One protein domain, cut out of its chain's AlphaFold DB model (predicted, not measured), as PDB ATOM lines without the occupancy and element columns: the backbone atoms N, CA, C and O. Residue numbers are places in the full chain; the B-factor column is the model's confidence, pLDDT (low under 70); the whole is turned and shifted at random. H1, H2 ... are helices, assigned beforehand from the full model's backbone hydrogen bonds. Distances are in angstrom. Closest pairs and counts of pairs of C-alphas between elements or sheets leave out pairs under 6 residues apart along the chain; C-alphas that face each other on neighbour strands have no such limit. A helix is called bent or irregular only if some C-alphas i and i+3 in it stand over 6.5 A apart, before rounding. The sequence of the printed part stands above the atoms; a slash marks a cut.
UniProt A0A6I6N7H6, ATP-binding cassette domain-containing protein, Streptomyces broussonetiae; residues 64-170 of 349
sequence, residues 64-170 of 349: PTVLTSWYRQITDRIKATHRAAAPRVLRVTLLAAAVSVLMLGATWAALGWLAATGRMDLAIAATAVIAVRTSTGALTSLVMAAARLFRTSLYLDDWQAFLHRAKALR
ATOM      1  N   PRO A  64    -100.068-111.880  57.513       66.56
ATOM      2  CA  PRO A  64    -100.447-112.039  56.105       66.56
ATOM      3  C   PRO A  64    -100.935-110.752  55.421       66.56
ATOM      4  O   PRO A  64    -100.610-110.497  54.261       66.56
ATOM      5  N   THR A  65    -101.725-109.924  56.107       71.19
ATOM      6  CA  THR A  65    -102.462-108.800  55.490       71.19
ATOM      7  C   THR A  65    -101.590-107.565  55.249       71.19
ATOM      8  O   THR A  65    -101.741-106.859  54.248       71.19
ATOM      9  N   VAL A  66    -100.610-107.320  56.120       78.88
ATOM     10  CA  VAL A  66     -99.671-106.198  55.967       78.88
ATOM     11  C   VAL A  66     -98.657-106.471  54.854       78.88
ATOM     12  O   VAL A  66     -98.398-105.596  54.031       78.88
ATOM     13  N   LEU A  67     -98.121-107.695  54.765       82.50
ATOM     14  CA  LEU A  67     -97.191-108.047  53.686       82.50
ATOM     15  C   LEU A  67     -97.872-108.014  52.314       82.50
ATOM     16  O   LEU A  67     -97.309-107.487  51.355       82.50
ATOM     17  N   THR A  68     -99.093-108.546  52.219       85.75
ATOM     18  CA  THR A  68     -99.838-108.578  50.952       85.75
ATOM     19  C   THR A  68    -100.239-107.184  50.475       85.75
ATOM     20  O   THR A  68    -100.136-106.908  49.280       85.75
ATOM     21  N   SER A  69    -100.632-106.277  51.374       84.62
ATOM     22  CA  SER A  69    -100.943-104.888  51.003       84.62
ATOM     23  C   SER A  69     -99.705-104.108  50.546       84.62
ATOM     24  O   SER A  69     -99.768-103.411  49.531       84.62
ATOM     25  N   TRP A  70     -98.559-104.286  51.212       84.75
ATOM     26  CA  TRP A  70     -97.294-103.668  50.799       84.75
ATOM     27  C   TRP A  70     -96.804-104.197  49.443       84.75
ATOM     28  O   TRP A  70     -96.449-103.416  48.556       84.75
ATOM     29  N   TYR A  71     -96.865-105.517  49.238       88.88
ATOM     30  CA  TYR A  71     -96.513-106.142  47.962       88.88
ATOM     31  C   TYR A  71     -97.401-105.647  46.813       88.88
ATOM     32  O   TYR A  71     -96.894-105.338  45.730       88.88
ATOM     33  N   ARG A  72     -98.717-105.519  47.047       89.94
ATOM     34  CA  ARG A  72     -99.656-104.964  46.058       89.94
ATOM     35  C   ARG A  72     -99.302-103.526  45.697       89.94
ATOM     36  O   ARG A  72     -99.145-103.249  44.516       89.94
ATOM     37  N   GLN A  73     -99.052-102.651  46.674       91.50
ATOM     38  CA  GLN A  73     -98.671-101.257  46.392       91.50
ATOM     39  C   GLN A  73     -97.423-101.136  45.509       91.50
ATOM     40  O   GLN A  73     -97.399-100.330  44.576       91.50
ATOM     41  N   ILE A  74     -96.384-101.929  45.784       90.50
ATOM     42  CA  ILE A  74     -95.152-101.915  44.982       90.50
ATOM     43  C   ILE A  74     -95.424-102.444  43.576       90.50
ATOM     44  O   ILE A  74     -95.042-101.815  42.587       90.50
ATOM     45  N   THR A  75     -96.115-103.578  43.488       91.81
ATOM     46  CA  THR A  75     -96.446-104.217  42.214       91.81
ATOM     47  C   THR A  75     -97.305-103.303  41.345       91.81
ATOM     48  O   THR A  75     -97.063-103.195  40.145       91.81
ATOM     49  N   ASP A  76     -98.276-102.612  41.936       92.94
ATOM     50  CA  ASP A  76     -99.178-101.715  41.219       92.94
ATOM     51  C   ASP A  76     -98.450-100.471  40.716       92.94
ATOM     52  O   ASP A  76     -98.676-100.069  39.575       92.94
ATOM     53  N   ARG A  77     -97.503 -99.919  41.490       91.25
ATOM     54  CA  ARG A  77     -96.619 -98.843  41.006       91.25
ATOM     55  C   ARG A  77     -95.789 -99.289  39.809       91.25
ATOM     56  O   ARG A  77     -95.804 -98.613  38.786       91.25
ATOM     57  N   ILE A  78     -95.121-100.440  39.905       90.44
ATOM     58  CA  ILE A  78     -94.299-100.984  38.813       90.44
ATOM     59  C   ILE A  78     -95.163-101.225  37.567       90.44
ATOM     60  O   ILE A  78     -94.823-100.779  36.469       90.44
ATOM     61  N   LYS A  79     -96.326-101.867  37.734       91.06
ATOM     62  CA  LYS A  79     -97.280-102.108  36.643       91.06
ATOM     63  C   LYS A  79     -97.783-100.808  36.025       91.06
ATOM     64  O   LYS A  79     -97.888-100.746  34.805       91.06
ATOM     65  N   ALA A  80     -98.088 -99.787  36.823       92.25
ATOM     66  CA  ALA A  80     -98.539 -98.493  36.318       92.25
ATOM     67  C   ALA A  80     -97.469 -97.836  35.439       92.25
ATOM     68  O   ALA A  80     -97.777 -97.399  34.330       92.25
ATOM     69  N   THR A  81     -96.204 -97.849  35.872       91.06
ATOM     70  CA  THR A  81     -95.087 -97.314  35.081       91.06
ATOM     71  C   THR A  81     -94.885 -98.097  33.780       91.06
ATOM     72  O   THR A  81     -94.766 -97.492  32.714       91.06
ATOM     73  N   HIS A  82     -94.925 -99.434  33.826       90.38
ATOM     74  CA  HIS A  82     -94.824-100.261  32.618       90.38
ATOM     75  C   HIS A  82     -95.995-100.043  31.655       90.38
ATOM     76  O   HIS A  82     -95.770 -99.911  30.454       90.38
ATOM     77  N   ARG A  83     -97.234 -99.958  32.154       92.19
ATOM     78  CA  ARG A  83     -98.423 -99.695  31.325       92.19
ATOM     79  C   ARG A  83     -98.376 -98.319  30.675       92.19
ATOM     80  O   ARG A  83     -98.735 -98.198  29.510       92.19
ATOM     81  N   ALA A  84     -97.893 -97.303  31.388       92.31
ATOM     82  CA  ALA A  84     -97.724 -95.962  30.832       92.31
ATOM     83  C   ALA A  84     -96.675 -95.920  29.702       92.31
ATOM     84  O   ALA A  84     -96.833 -95.174  28.735       92.31
ATOM     85  N   ALA A  85     -95.621 -96.740  29.796       91.81
ATOM     86  CA  ALA A  85     -94.580 -96.858  28.773       91.81
ATOM     87  C   ALA A  85     -94.951 -97.791  27.602       91.81
ATOM     88  O   ALA A  85     -94.501 -97.567  26.476       91.81
ATOM     89  N   ALA A  86     -95.802 -98.795  27.837       93.38
ATOM     90  CA  ALA A  86     -96.176 -99.822  26.866       93.38
ATOM     91  C   ALA A  86     -96.632 -99.293  25.490       93.38
ATOM     92  O   ALA A  86     -96.085 -99.761  24.491       93.38
ATOM     93  N   PRO A  87     -97.553 -98.309  25.371       94.44
ATOM     94  CA  PRO A  87     -98.006 -97.859  24.054       94.44
ATOM     95  C   PRO A  87     -96.900 -97.157  23.261       94.44
ATOM     96  O   PRO A  87     -96.853 -97.277  22.039       94.44
ATOM     97  N   ARG A  88     -95.982 -96.448  23.933       93.00
ATOM     98  CA  ARG A  88     -94.843 -95.797  23.266       93.00
ATOM     99  C   ARG A  88     -93.857 -96.836  22.743       93.00
ATOM    100  O   ARG A  88     -93.483 -96.772  21.577       93.00
ATOM    101  N   VAL A  89     -93.498 -97.815  23.574       92.25
ATOM    102  CA  VAL A  89     -92.604 -98.916  23.176       92.25
ATOM    103  C   VAL A  89     -93.213 -99.726  22.033       92.25
ATOM    104  O   VAL A  89     -92.514-100.034  21.069       92.25
ATOM    105  N   LEU A  90     -94.517-100.014  22.092       94.69
ATOM    106  CA  LEU A  90     -95.214-100.748  21.040       94.69
ATOM    107  C   LEU A  90     -95.221 -99.970  19.720       94.69
ATOM    108  O   LEU A  90     -94.860-100.535  18.693       94.69
ATOM    109  N   ARG A  91     -95.564 -98.674  19.736       95.38
ATOM    110  CA  ARG A  91     -95.558 -97.832  18.525       95.38
ATOM    111  C   ARG A  91     -94.175 -97.753  17.890       95.38
ATOM    112  O   ARG A  91     -94.067 -97.937  16.685       95.38
ATOM    113  N   VAL A  92     -93.132 -97.517  18.688       93.38
ATOM    114  CA  VAL A  92     -91.748 -97.450  18.192       93.38
ATOM    115  C   VAL A  92     -91.319 -98.793  17.602       93.38
ATOM    116  O   VAL A  92     -90.769 -98.823  16.505       93.38
ATOM    117  N   THR A  93     -91.623 -99.902  18.280       92.25
ATOM    118  CA  THR A  93     -91.290-101.250  17.790       92.25
ATOM    119  C   THR A  93     -92.024-101.577  16.487       92.25
ATOM    120  O   THR A  93     -91.405-102.085  15.558       92.25
ATOM    121  N   LEU A  94     -93.318-101.253  16.386       96.12
ATOM    122  CA  LEU A  94     -94.113-101.497  15.177       96.12
ATOM    123  C   LEU A  94     -93.647-100.640  13.996       96.12
ATOM    124  O   LEU A  94     -93.517-101.162  12.894       96.12
ATOM    125  N   LEU A  95     -93.345 -99.357  14.220       96.44
ATOM    126  CA  LEU A  95     -92.783 -98.480  13.187       96.44
ATOM    127  C   LEU A  95     -91.429 -98.998  12.696       96.44
ATOM    128  O   LEU A  95     -91.227 -99.131  11.492       96.44
ATOM    129  N   ALA A  96     -90.525 -99.341  13.616       91.88
ATOM    130  CA  ALA A  96     -89.218 -99.888  13.264       91.88
ATOM    131  C   ALA A  96     -89.338-101.215  12.493       91.88
ATOM    132  O   ALA A  96     -88.625-101.420  11.508       91.88
ATOM    133  N   ALA A  97     -90.263-102.092  12.895       92.50
ATOM    134  CA  ALA A  97     -90.534-103.347  12.201       92.50
ATOM    135  C   ALA A  97     -91.099-103.112  10.792       92.50
ATOM    136  O   ALA A  97     -90.595-103.697   9.836       92.50
ATOM    137  N   ALA A  98     -92.081-102.219  10.641       96.31
ATOM    138  CA  ALA A  98     -92.669-101.889   9.343       96.31
ATOM    139  C   ALA A  98     -91.624-101.312   8.375       96.31
ATOM    140  O   ALA A  98     -91.510-101.780   7.245       96.31
ATOM    141  N   VAL A  99     -90.801-100.363   8.837       94.81
ATOM    142  CA  VAL A  99     -89.700 -99.794   8.041       94.81
ATOM    143  C   VAL A  99     -88.692-100.874   7.639       94.81
ATOM    144  O   VAL A  99     -88.276-100.923   6.483       94.81
ATOM    145  N   SER A 100     -88.336-101.771   8.563       90.56
ATOM    146  CA  SER A 100     -87.394-102.864   8.285       90.56
ATOM    147  C   SER A 100     -87.934-103.833   7.229       90.56
ATOM    148  O   SER A 100     -87.197-104.226   6.326       90.56
ATOM    149  N   VAL A 101     -89.222-104.187   7.302       93.75
ATOM    150  CA  VAL A 101     -89.882-105.065   6.321       93.75
ATOM    151  C   VAL A 101     -89.964-104.396   4.950       93.75
ATOM    152  O   VAL A 101     -89.663-105.045   3.951       93.75
ATOM    153  N   LEU A 102     -90.304-103.105   4.890       96.19
ATOM    154  CA  LEU A 102     -90.358-102.352   3.634       96.19
ATOM    155  C   LEU A 102     -88.985-102.276   2.956       96.19
ATOM    156  O   LEU A 102     -88.877-102.564   1.767       96.19
ATOM    157  N   MET A 103     -87.932-101.944   3.707       92.25
ATOM    158  CA  MET A 103     -86.565-101.879   3.174       92.25
ATOM    159  C   MET A 103     -86.065-103.242   2.689       92.25
ATOM    160  O   MET A 103     -85.484-103.349   1.606       92.25
ATOM    161  N   LEU A 104     -86.318-104.302   3.461       90.19
ATOM    162  CA  LEU A 104     -85.927-105.652   3.073       90.19
ATOM    163  C   LEU A 104     -86.697-106.105   1.826       90.19
ATOM    164  O   LEU A 104     -86.087-106.591   0.878       90.19
ATOM    165  N   GLY A 105     -88.014-105.893   1.795       93.94
ATOM    166  CA  GLY A 105     -88.859-106.200   0.642       93.94
ATOM    167  C   GLY A 105     -88.414-105.465  -0.622       93.94
ATOM    168  O   GLY A 105     -88.275-106.093  -1.668       93.94
ATOM    169  N   ALA A 106     -88.094-104.172  -0.515       95.31
ATOM    170  CA  ALA A 106     -87.545-103.390  -1.623       95.31
ATOM    171  C   ALA A 106     -86.201-103.951  -2.119       95.31
ATOM    172  O   ALA A 106     -85.976-104.034  -3.325       95.31
ATOM    173  N   THR A 107     -85.338-104.402  -1.204       92.81
ATOM    174  CA  THR A 107     -84.049-105.026  -1.548       92.81
ATOM    175  C   THR A 107     -84.246-106.333  -2.324       92.81
ATOM    176  O   THR A 107     -83.617-106.533  -3.363       92.81
ATOM    177  N   TRP A 108     -85.150-107.209  -1.870       93.31
ATOM    178  CA  TRP A 108     -85.471-108.460  -2.570       93.31
ATOM    179  C   TRP A 108     -86.140-108.221  -3.923       93.31
ATOM    180  O   TRP A 108     -85.789-108.884  -4.898       93.31
ATOM    181  N   ALA A 109     -87.060-107.259  -4.002       94.56
ATOM    182  CA  ALA A 109     -87.717-106.887  -5.251       94.56
ATOM    183  C   ALA A 109     -86.709-106.342  -6.276       94.56
ATOM    184  O   ALA A 109     -86.748-106.741  -7.437       94.56
ATOM    185  N   ALA A 110     -85.766-105.496  -5.847       93.56
ATOM    186  CA  ALA A 110     -84.706-104.976  -6.706       93.56
ATOM    187  C   ALA A 110     -83.779-106.089  -7.221       93.56
ATOM    188  O   ALA A 110     -83.502-106.140  -8.419       93.56
ATOM    189  N   LEU A 111     -83.347-107.008  -6.347       91.94
ATOM    190  CA  LEU A 111     -82.543-108.178  -6.731       91.94
ATOM    191  C   LEU A 111     -83.280-109.072  -7.739       91.94
ATOM    192  O   LEU A 111     -82.702-109.454  -8.755       91.94
ATOM    193  N   GLY A 112     -84.562-109.360  -7.492       92.88
ATOM    194  CA  GLY A 112     -85.396-110.143  -8.405       92.88
ATOM    195  C   GLY A 112     -85.581-109.459  -9.761       92.88
ATOM    196  O   GLY A 112     -85.459-110.105 -10.798       92.88
ATOM    197  N   TRP A 113     -85.797-108.142  -9.768       95.50
ATOM    198  CA  TRP A 113     -85.918-107.345 -10.990       95.50
ATOM    199  C   TRP A 113     -84.619-107.316 -11.813       95.50
ATOM    200  O   TRP A 113     -84.645-107.487 -13.034       95.50
ATOM    201  N   LEU A 114     -83.467-107.133 -11.161       93.50
ATOM    202  CA  LEU A 114     -82.145-107.157 -11.803       93.50
ATOM    203  C   LEU A 114     -81.838-108.520 -12.440       93.50
ATOM    204  O   LEU A 114     -81.323-108.561 -13.558       93.50
ATOM    205  N   ALA A 115     -82.200-109.612 -11.762       92.31
ATOM    206  CA  ALA A 115     -82.050-110.964 -12.291       92.31
ATOM    207  C   ALA A 115     -83.018-111.236 -13.459       92.31
ATOM    208  O   ALA A 115     -82.601-111.737 -14.499       92.31
ATOM    209  N   ALA A 116     -84.292-110.847 -13.333       93.12
ATOM    210  CA  ALA A 116     -85.310-111.077 -14.365       93.12
ATOM    211  C   ALA A 116     -85.055-110.286 -15.659       93.12
ATOM    212  O   ALA A 116     -85.359-110.761 -16.747       93.12
ATOM    213  N   THR A 117     -84.469-109.090 -15.555       94.88
ATOM    214  CA  THR A 117     -84.098-108.267 -16.722       94.88
ATOM    215  C   THR A 117     -82.791-108.709 -17.392       94.88
ATOM    216  O   THR A 117     -82.352-108.057 -18.338       94.88
ATOM    217  N   GLY A 118     -82.146-109.781 -16.911       90.56
ATOM    218  CA  GLY A 118     -80.883-110.294 -17.454       90.56
ATOM    219  C   GLY A 118     -79.679-109.373 -17.220       90.56
ATOM    220  O   GLY A 118     -78.626-109.574 -17.814       90.56
ATOM    221  N   ARG A 119     -79.818-108.352 -16.361       92.00
ATOM    222  CA  ARG A 119     -78.739-107.402 -16.032       92.00
ATOM    223  C   ARG A 119     -77.742-107.958 -15.017       92.00
ATOM    224  O   ARG A 119     -76.665-107.388 -14.853       92.00
ATOM    225  N   MET A 120     -78.105-109.031 -14.318       92.44
ATOM    226  CA  MET A 120     -77.250-109.738 -13.370       92.44
ATOM    227  C   MET A 120     -77.297-111.241 -13.618       92.44
ATOM    228  O   MET A 120     -78.373-111.813 -13.783       92.44
ATOM    229  N   ASP A 121     -76.122-111.867 -13.570       93.12
ATOM    230  CA  ASP A 121     -75.987-113.319 -13.537       93.12
ATOM    231  C   ASP A 121     -76.561-113.899 -12.231       93.12
ATOM    232  O   ASP A 121     -76.454-113.297 -11.153       93.12
ATOM    233  N   LEU A 122     -77.159-115.089 -12.322       91.19
ATOM    234  CA  LEU A 122     -77.834-115.739 -11.199       91.19
ATOM    235  C   LEU A 122     -76.863-116.071 -10.052       91.19
ATOM    236  O   LEU A 122     -77.245-115.990  -8.880       91.19
ATOM    237  N   ALA A 123     -75.600-116.396 -10.357       91.94
ATOM    238  CA  ALA A 123     -74.592-116.675  -9.339       91.94
ATOM    239  C   ALA A 123     -74.231-115.406  -8.551       91.94
ATOM    240  O   ALA A 123     -74.149-115.440  -7.319       91.94
ATOM    241  N   ILE A 124     -74.099-114.261  -9.230       92.75
ATOM    242  CA  ILE A 124     -73.847-112.965  -8.577       92.75
ATOM    243  C   ILE A 124     -75.031-112.599  -7.675       92.75
ATOM    244  O   ILE A 124     -74.827-112.243  -6.511       92.75
ATOM    245  N   ALA A 125     -76.266-112.771  -8.154       91.06
ATOM    246  CA  ALA A 125     -77.464-112.529  -7.352       91.06
ATOM    247  C   ALA A 125     -77.496-113.398  -6.075       91.06
ATOM    248  O   ALA A 125     -77.792-112.891  -4.989       91.06
ATOM    249  N   ALA A 126     -77.116-114.678  -6.164       90.00
ATOM    250  CA  ALA A 126     -77.042-115.571  -5.006       90.00
ATOM    251  C   ALA A 126     -75.991-115.117  -3.974       90.00
ATOM    252  O   ALA A 126     -76.266-115.103  -2.770       90.00
ATOM    253  N   THR A 127     -74.807-114.684  -4.422       94.44
ATOM    254  CA  THR A 127     -73.774-114.152  -3.511       94.44
ATOM    255  C   THR A 127     -74.200-112.841  -2.843       94.44
ATOM    256  O   THR A 127     -73.963-112.661  -1.644       94.44
ATOM    257  N   ALA A 128     -74.912-111.966  -3.562       93.00
ATOM    258  CA  ALA A 128     -75.448-110.722  -3.015       93.00
ATOM    259  C   ALA A 128     -76.451-110.984  -1.880       93.00
ATOM    260  O   ALA A 128     -76.398-110.328  -0.839       93.00
ATOM    261  N   VAL A 129     -77.311-111.998  -2.019       91.31
ATOM    262  CA  VAL A 129     -78.245-112.408  -0.958       91.31
ATOM    263  C   VAL A 129     -77.505-112.823   0.319       91.31
ATOM    264  O   VAL A 129     -77.889-112.415   1.421       91.31
ATOM    265  N   ILE A 130     -76.428-113.603   0.196       94.06
ATOM    266  CA  ILE A 130     -75.613-114.023   1.347       94.06
ATOM    267  C   ILE A 130     -74.954-112.804   2.006       94.06
ATOM    268  O   ILE A 130     -74.995-112.673   3.235       94.06
ATOM    269  N   ALA A 131     -74.409-111.878   1.213       93.62
ATOM    270  CA  ALA A 131     -73.816-110.637   1.706       93.62
ATOM    271  C   ALA A 131     -74.837-109.764   2.465       93.62
ATOM    272  O   ALA A 131     -74.548-109.271   3.556       93.62
ATOM    273  N   VAL A 132     -76.067-109.634   1.954       92.25
ATOM    274  CA  VAL A 132     -77.147-108.882   2.621       92.25
ATOM    275  C   VAL A 132     -77.558-109.545   3.940       92.25
ATOM    276  O   VAL A 132     -77.688-108.861   4.962       92.25
ATOM    277  N   ARG A 133     -77.725-110.877   3.967       92.00
ATOM    278  CA  ARG A 133     -78.108-111.601   5.196       92.00
ATOM    279  C   ARG A 133     -77.032-111.522   6.274       92.00
ATOM    280  O   ARG A 133     -77.356-111.275   7.436       92.00
ATOM    281  N   THR A 134     -75.767-111.700   5.901       94.38
ATOM    282  CA  THR A 134     -74.634-111.612   6.837       94.38
ATOM    283  C   THR A 134     -74.471-110.194   7.386       94.38
ATOM    284  O   THR A 134     -74.355-110.028   8.601       94.38
ATOM    285  N   SER A 135     -74.590-109.171   6.535       94.62
ATOM    286  CA  SER A 135     -74.536-107.760   6.946       94.62
ATOM    287  C   SER A 135     -75.665-107.391   7.913       94.62
ATOM    288  O   SER A 135     -75.422-106.784   8.957       94.62
ATOM    289  N   THR A 136     -76.896-107.826   7.627       90.31
ATOM    290  CA  THR A 136     -78.053-107.601   8.513       90.31
ATOM    291  C   THR A 136     -77.862-108.294   9.867       90.31
ATOM    292  O   THR A 136     -78.165-107.721  10.920       90.31
ATOM    293  N   GLY A 137     -77.308-109.512   9.867       92.62
ATOM    294  CA  GLY A 137     -76.984-110.253  11.087       92.62
ATOM    295  C   GLY A 137     -75.910-109.569  11.938       92.62
ATOM    296  O   GLY A 137     -76.070-109.450  13.158       92.62
ATOM    297  N   ALA A 138     -74.848-109.060  11.306       95.06
ATOM    298  CA  ALA A 138     -73.788-108.311  11.979       95.06
ATOM    299  C   ALA A 138     -74.319-107.009  12.602       95.06
ATOM    300  O   ALA A 138     -74.052-106.735  13.774       95.06
ATOM    301  N   LEU A 139     -75.145-106.257  11.866       93.75
ATOM    302  CA  LEU A 139     -75.755-105.020  12.358       93.75
ATOM    303  C   LEU A 139     -76.677-105.275  13.560       93.75
ATOM    304  O   LEU A 139     -76.578-104.596  14.580       93.75
ATOM    305  N   THR A 140     -77.526-106.302  13.475       91.75
ATOM    306  CA  THR A 140     -78.418-106.689  14.581       91.75
ATOM    307  C   THR A 140     -77.616-107.097  15.818       91.75
ATOM    308  O   THR A 140     -77.952-106.716  16.942       91.75
ATOM    309  N   SER A 141     -76.515-107.826  15.619       95.44
ATOM    310  CA  SER A 141     -75.612-108.231  16.699       95.44
ATOM    311  C   SER A 141     -74.944-107.028  17.366       95.44
ATOM    312  O   SER A 141     -74.880-106.983  18.593       95.44
ATOM    313  N   LEU A 142     -74.517-106.028  16.587       97.06
ATOM    314  CA  LEU A 142     -73.934-104.788  17.103       97.06
ATOM    315  C   LEU A 142     -74.941-103.999  17.949       97.06
ATOM    316  O   LEU A 142     -74.622-103.596  19.067       97.06
ATOM    317  N   VAL A 143     -76.174-103.835  17.460       93.81
ATOM    318  CA  VAL A 143     -77.252-103.155  18.200       93.81
ATOM    319  C   VAL A 143     -77.553-103.885  19.511       93.81
ATOM    320  O   VAL A 143     -77.641-103.264  20.572       93.81
ATOM    321  N   MET A 144     -77.648-105.216  19.474       95.06
ATOM    322  CA  MET A 144     -77.883-106.023  20.672       95.06
ATOM    323  C   MET A 144     -76.705-105.980  21.650       95.06
ATOM    324  O   MET A 144     -76.930-105.952  22.861       95.06
ATOM    325  N   ALA A 145     -75.464-105.944  21.161       96.44
ATOM    326  CA  ALA A 145     -74.272-105.775  21.988       96.44
ATOM    327  C   ALA A 145     -74.260-104.400  22.670       96.44
ATOM    328  O   ALA A 145     -74.072-104.331  23.884       96.44
ATOM    329  N   ALA A 146     -74.568-103.326  21.939       96.88
ATOM    330  CA  ALA A 146     -74.699-101.981  22.499       96.88
ATOM    331  C   ALA A 146     -75.813-101.908  23.560       96.88
ATOM    332  O   ALA A 146     -75.595-101.398  24.658       96.88
ATOM    333  N   ALA A 147     -76.982-102.502  23.293       94.19
ATOM    334  CA  ALA A 147     -78.085-102.566  24.256       94.19
ATOM    335  C   ALA A 147     -77.751-103.410  25.503       94.19
ATOM    336  O   ALA A 147     -78.269-103.153  26.596       94.19
ATOM    337  N   ARG A 148     -76.910-104.445  25.363       95.69
ATOM    338  CA  ARG A 148     -76.376-105.216  26.500       95.69
ATOM    339  C   ARG A 148     -75.396-104.377  27.310       95.69
ATOM    340  O   ARG A 148     -75.586-104.284  28.516       95.69
ATOM    341  N   LEU A 149     -74.438-103.715  26.660       97.06
ATOM    342  CA  LEU A 149     -73.486-102.810  27.314       97.06
ATOM    343  C   LEU A 149     -74.208-101.711  28.097       97.06
ATOM    344  O   LEU A 149     -73.889-101.487  29.261       97.06
ATOM    345  N   PHE A 150     -75.229-101.094  27.501       96.06
ATOM    346  CA  PHE A 150     -76.038-100.079  28.168       96.06
ATOM    347  C   PHE A 150     -76.730-100.629  29.424       96.06
ATOM    348  O   PHE A 150     -76.611-100.043  30.497       96.06
ATOM    349  N   ARG A 151     -77.392-101.794  29.334       93.50
ATOM    350  CA  ARG A 151     -78.002-102.438  30.511       93.50
ATOM    351  C   ARG A 151     -76.974-102.762  31.587       93.50
ATOM    352  O   ARG A 151     -77.212-102.457  32.749       93.50
ATOM    353  N   THR A 152     -75.843-103.355  31.220       95.88
ATOM    354  CA  THR A 152     -74.770-103.677  32.169       95.88
ATOM    355  C   THR A 152     -74.208-102.419  32.831       95.88
ATOM    356  O   THR A 152     -73.921-102.450  34.023       95.88
ATOM    357  N   SER A 153     -74.115-101.304  32.102       97.06
ATOM    358  CA  SER A 153     -73.691-100.016  32.659       97.06
ATOM    359  C   SER A 153     -74.636 -99.516  33.750       97.06
ATOM    360  O   SER A 153     -74.154 -99.018  34.762       97.06
ATOM    361  N   LEU A 154     -75.956 -99.672  33.584       95.25
ATOM    362  CA  LEU A 154     -76.929 -99.289  34.618       95.25
ATOM    363  C   LEU A 154     -76.726-100.104  35.904       95.25
ATOM    364  O   LEU A 154     -76.692 -99.540  36.991       95.25
ATOM    365  N   TYR A 155     -76.498-101.416  35.780       94.06
ATOM    366  CA  TYR A 155     -76.175-102.258  36.939       94.06
ATOM    367  C   TYR A 155     -74.862-101.857  37.611       94.06
ATOM    368  O   TYR A 155     -74.742-101.934  38.834       94.06
ATOM    369  N   LEU A 156     -73.863-101.459  36.821       96.12
ATOM    370  CA  LEU A 156     -72.581-101.027  37.358       96.12
ATOM    371  C   LEU A 156     -72.718 -99.710  38.135       96.12
ATOM    372  O   LEU A 156     -72.096 -99.580  39.188       96.12
ATOM    373  N   ASP A 157     -73.552 -98.784  37.662       95.81
ATOM    374  CA  ASP A 157     -73.859 -97.530  38.359       95.81
ATOM    375  C   ASP A 157     -74.582 -97.790  39.690       95.81
ATOM    376  O   ASP A 157     -74.132 -97.336  40.745       95.81
ATOM    377  N   ASP A 158     -75.612 -98.644  39.683       95.88
ATOM    378  CA  ASP A 158     -76.313 -99.070  40.901       95.88
ATOM    379  C   ASP A 158     -75.359 -99.731  41.911       95.88
ATOM    380  O   ASP A 158     -75.401 -99.454  43.117       95.88
ATOM    381  N   TRP A 159     -74.458-100.590  41.429       96.62
ATOM    382  CA  TRP A 159     -73.449-101.239  42.263       96.62
ATOM    383  C   TRP A 159     -72.471-100.229  42.871       96.62
ATOM    384  O   TRP A 159     -72.166-100.295  44.066       96.62
ATOM    385  N   GLN A 160     -71.997 -99.260  42.088       96.56
ATOM    386  CA  GLN A 160     -71.123 -98.195  42.581       96.56
ATOM    387  C   GLN A 160     -71.835 -97.315  43.615       96.56
ATOM    388  O   GLN A 160     -71.271 -97.039  44.681       96.56
ATOM    389  N   ALA A 161     -73.090 -96.943  43.360       95.69
ATOM    390  CA  ALA A 161     -73.922 -96.195  44.294       95.69
ATOM    391  C   ALA A 161     -74.113 -96.958  45.614       95.69
ATOM    392  O   ALA A 161     -73.966 -96.385  46.703       95.69
ATOM    393  N   PHE A 162     -74.365 -98.267  45.536       95.62
ATOM    394  CA  PHE A 162     -74.432 -99.141  46.702       95.62
ATOM    395  C   PHE A 162     -73.115 -99.146  47.486       95.62
ATOM    396  O   PHE A 162     -73.131 -98.911  48.695       95.62
ATOM    397  N   LEU A 163     -71.972 -99.349  46.824       96.12
ATOM    398  CA  LEU A 163     -70.662 -99.361  47.481       96.12
ATOM    399  C   LEU A 163     -70.337 -98.022  48.155       96.12
ATOM    400  O   LEU A 163     -69.821 -98.005  49.277       96.12
ATOM    401  N   HIS A 164     -70.672 -96.897  47.520       95.56
ATOM    402  CA  HIS A 164     -70.520 -95.566  48.111       95.56
ATOM    403  C   HIS A 164     -71.374 -95.405  49.374       95.56
ATOM    404  O   HIS A 164     -70.876 -94.946  50.407       95.56
ATOM    405  N   ARG A 165     -72.636 -95.845  49.331       91.81
ATOM    406  CA  ARG A 165     -73.546 -95.791  50.482       91.81
ATOM    407  C   ARG A 165     -73.101 -96.724  51.608       91.81
ATOM    408  O   ARG A 165     -73.080 -96.315  52.766       91.81
ATOM    409  N   ALA A 166     -72.683 -97.942  51.279       91.88
ATOM    410  CA  ALA A 166     -72.150 -98.906  52.237       91.88
ATOM    411  C   ALA A 166     -70.880 -98.376  52.919       91.88
ATOM    412  O   ALA A 166     -70.734 -98.492  54.135       91.88
ATOM    413  N   LYS A 167     -69.989 -97.720  52.165       90.25
ATOM    414  CA  LYS A 167     -68.795 -97.065  52.716       90.25
ATOM    415  C   LYS A 167     -69.155 -95.942  53.689       90.25
ATOM    416  O   LYS A 167     -68.493 -95.823  54.716       90.25
ATOM    417  N   ALA A 168     -70.193 -95.155  53.400       85.62
ATOM    418  CA  ALA A 168     -70.667 -94.092  54.291       85.62
ATOM    419  C   ALA A 168     -71.299 -94.628  55.589       85.62
ATOM    420  O   ALA A 168     -71.195 -93.985  56.630       85.62
ATOM    421  N   LEU A 169     -71.927 -95.806  55.538       84.12
ATOM    422  CA  LEU A 169     -72.555 -96.464  56.691       84.12
ATOM    423  C   LEU A 169     -71.597 -97.373  57.475       84.12
ATOM    424  O   LEU A 169     -71.966 -97.909  58.519       84.12
ATOM    425  N   ARG A 170     -70.374 -97.581  56.980       85.00
ATOM    426  CA  ARG A 170     -69.396 -98.458  57.621       85.00
ATOM    427  C   ARG A 170     -69.016 -97.906  58.993       85.00
ATOM    428  O   ARG A 170     -68.460 -96.814  59.094       85.00
TER     429      ARG A 170
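This is residues 64 to 170 of the 349 residues of the protein "ATP-binding cassette domain-containing protein" of Streptomyces broussonetiae (UniProt A0A6I6N7H6). Two long helices meet near their ends in a tight turn and spread from there as a narrow V, a helical hairpin open at its far end. One leg is the bent helix H1, whose arm H1a turns away from the course of H1b; the other leg is the long helix H2. The printed part has 107 residues with two named helices, H1 then H2 along the chain, and no named strand, and its class is all helix. It is extended, with a radius of gyration of the C-alphas of 24.5 A and spans of 75 by 33 by 21 A.

Start with H1, the longest helix by residues, 64 to 116, and find C-alpha 64 at (-100.447, -112.039, 56.105). By its hydrogen bonds it was assigned as one helix, but it is bent: C-alphas 84 and 87 are 7.0 A apart. Arm H1a, residues 64 to 84, is 30.1 A long, and arm H1b, residues 87 to 116, is 42.6 A long. H2, residues 122 to 169, runs 70.8 A and ends with C-alpha 169 at (-72.555, -96.464, 56.691).

At the bend, H1a and H1b stand at a steep tilt of 43 degrees. H1b and H2 form a helical hairpin at a shallow tilt of 21 degrees, opposite ways. They only just touch, with 3 pairs of C-alphas within 8 A, by residues 111 to 115 of H1b and 122 to 125 of H2 alone. Look there for their closest C-alphas, those of Ala 115 and Leu 122, 6.5 A apart. H1a and H2 are apart. In H1a, H1b and H2 every O i to N i+4 pair is within hydrogen-bond range.

The two C-alphas farthest apart are those of Gly 118 and Arg 170, 76.9 A. Residues 64 to 103 stand free, as do residues 137 to 170, of which 137 to 169 belong to H2. The link from H1 to H2 is tight, and the printed part has no cut. The mean pLDDT of the printed part is 92.3, and residue 64 alone is under 70.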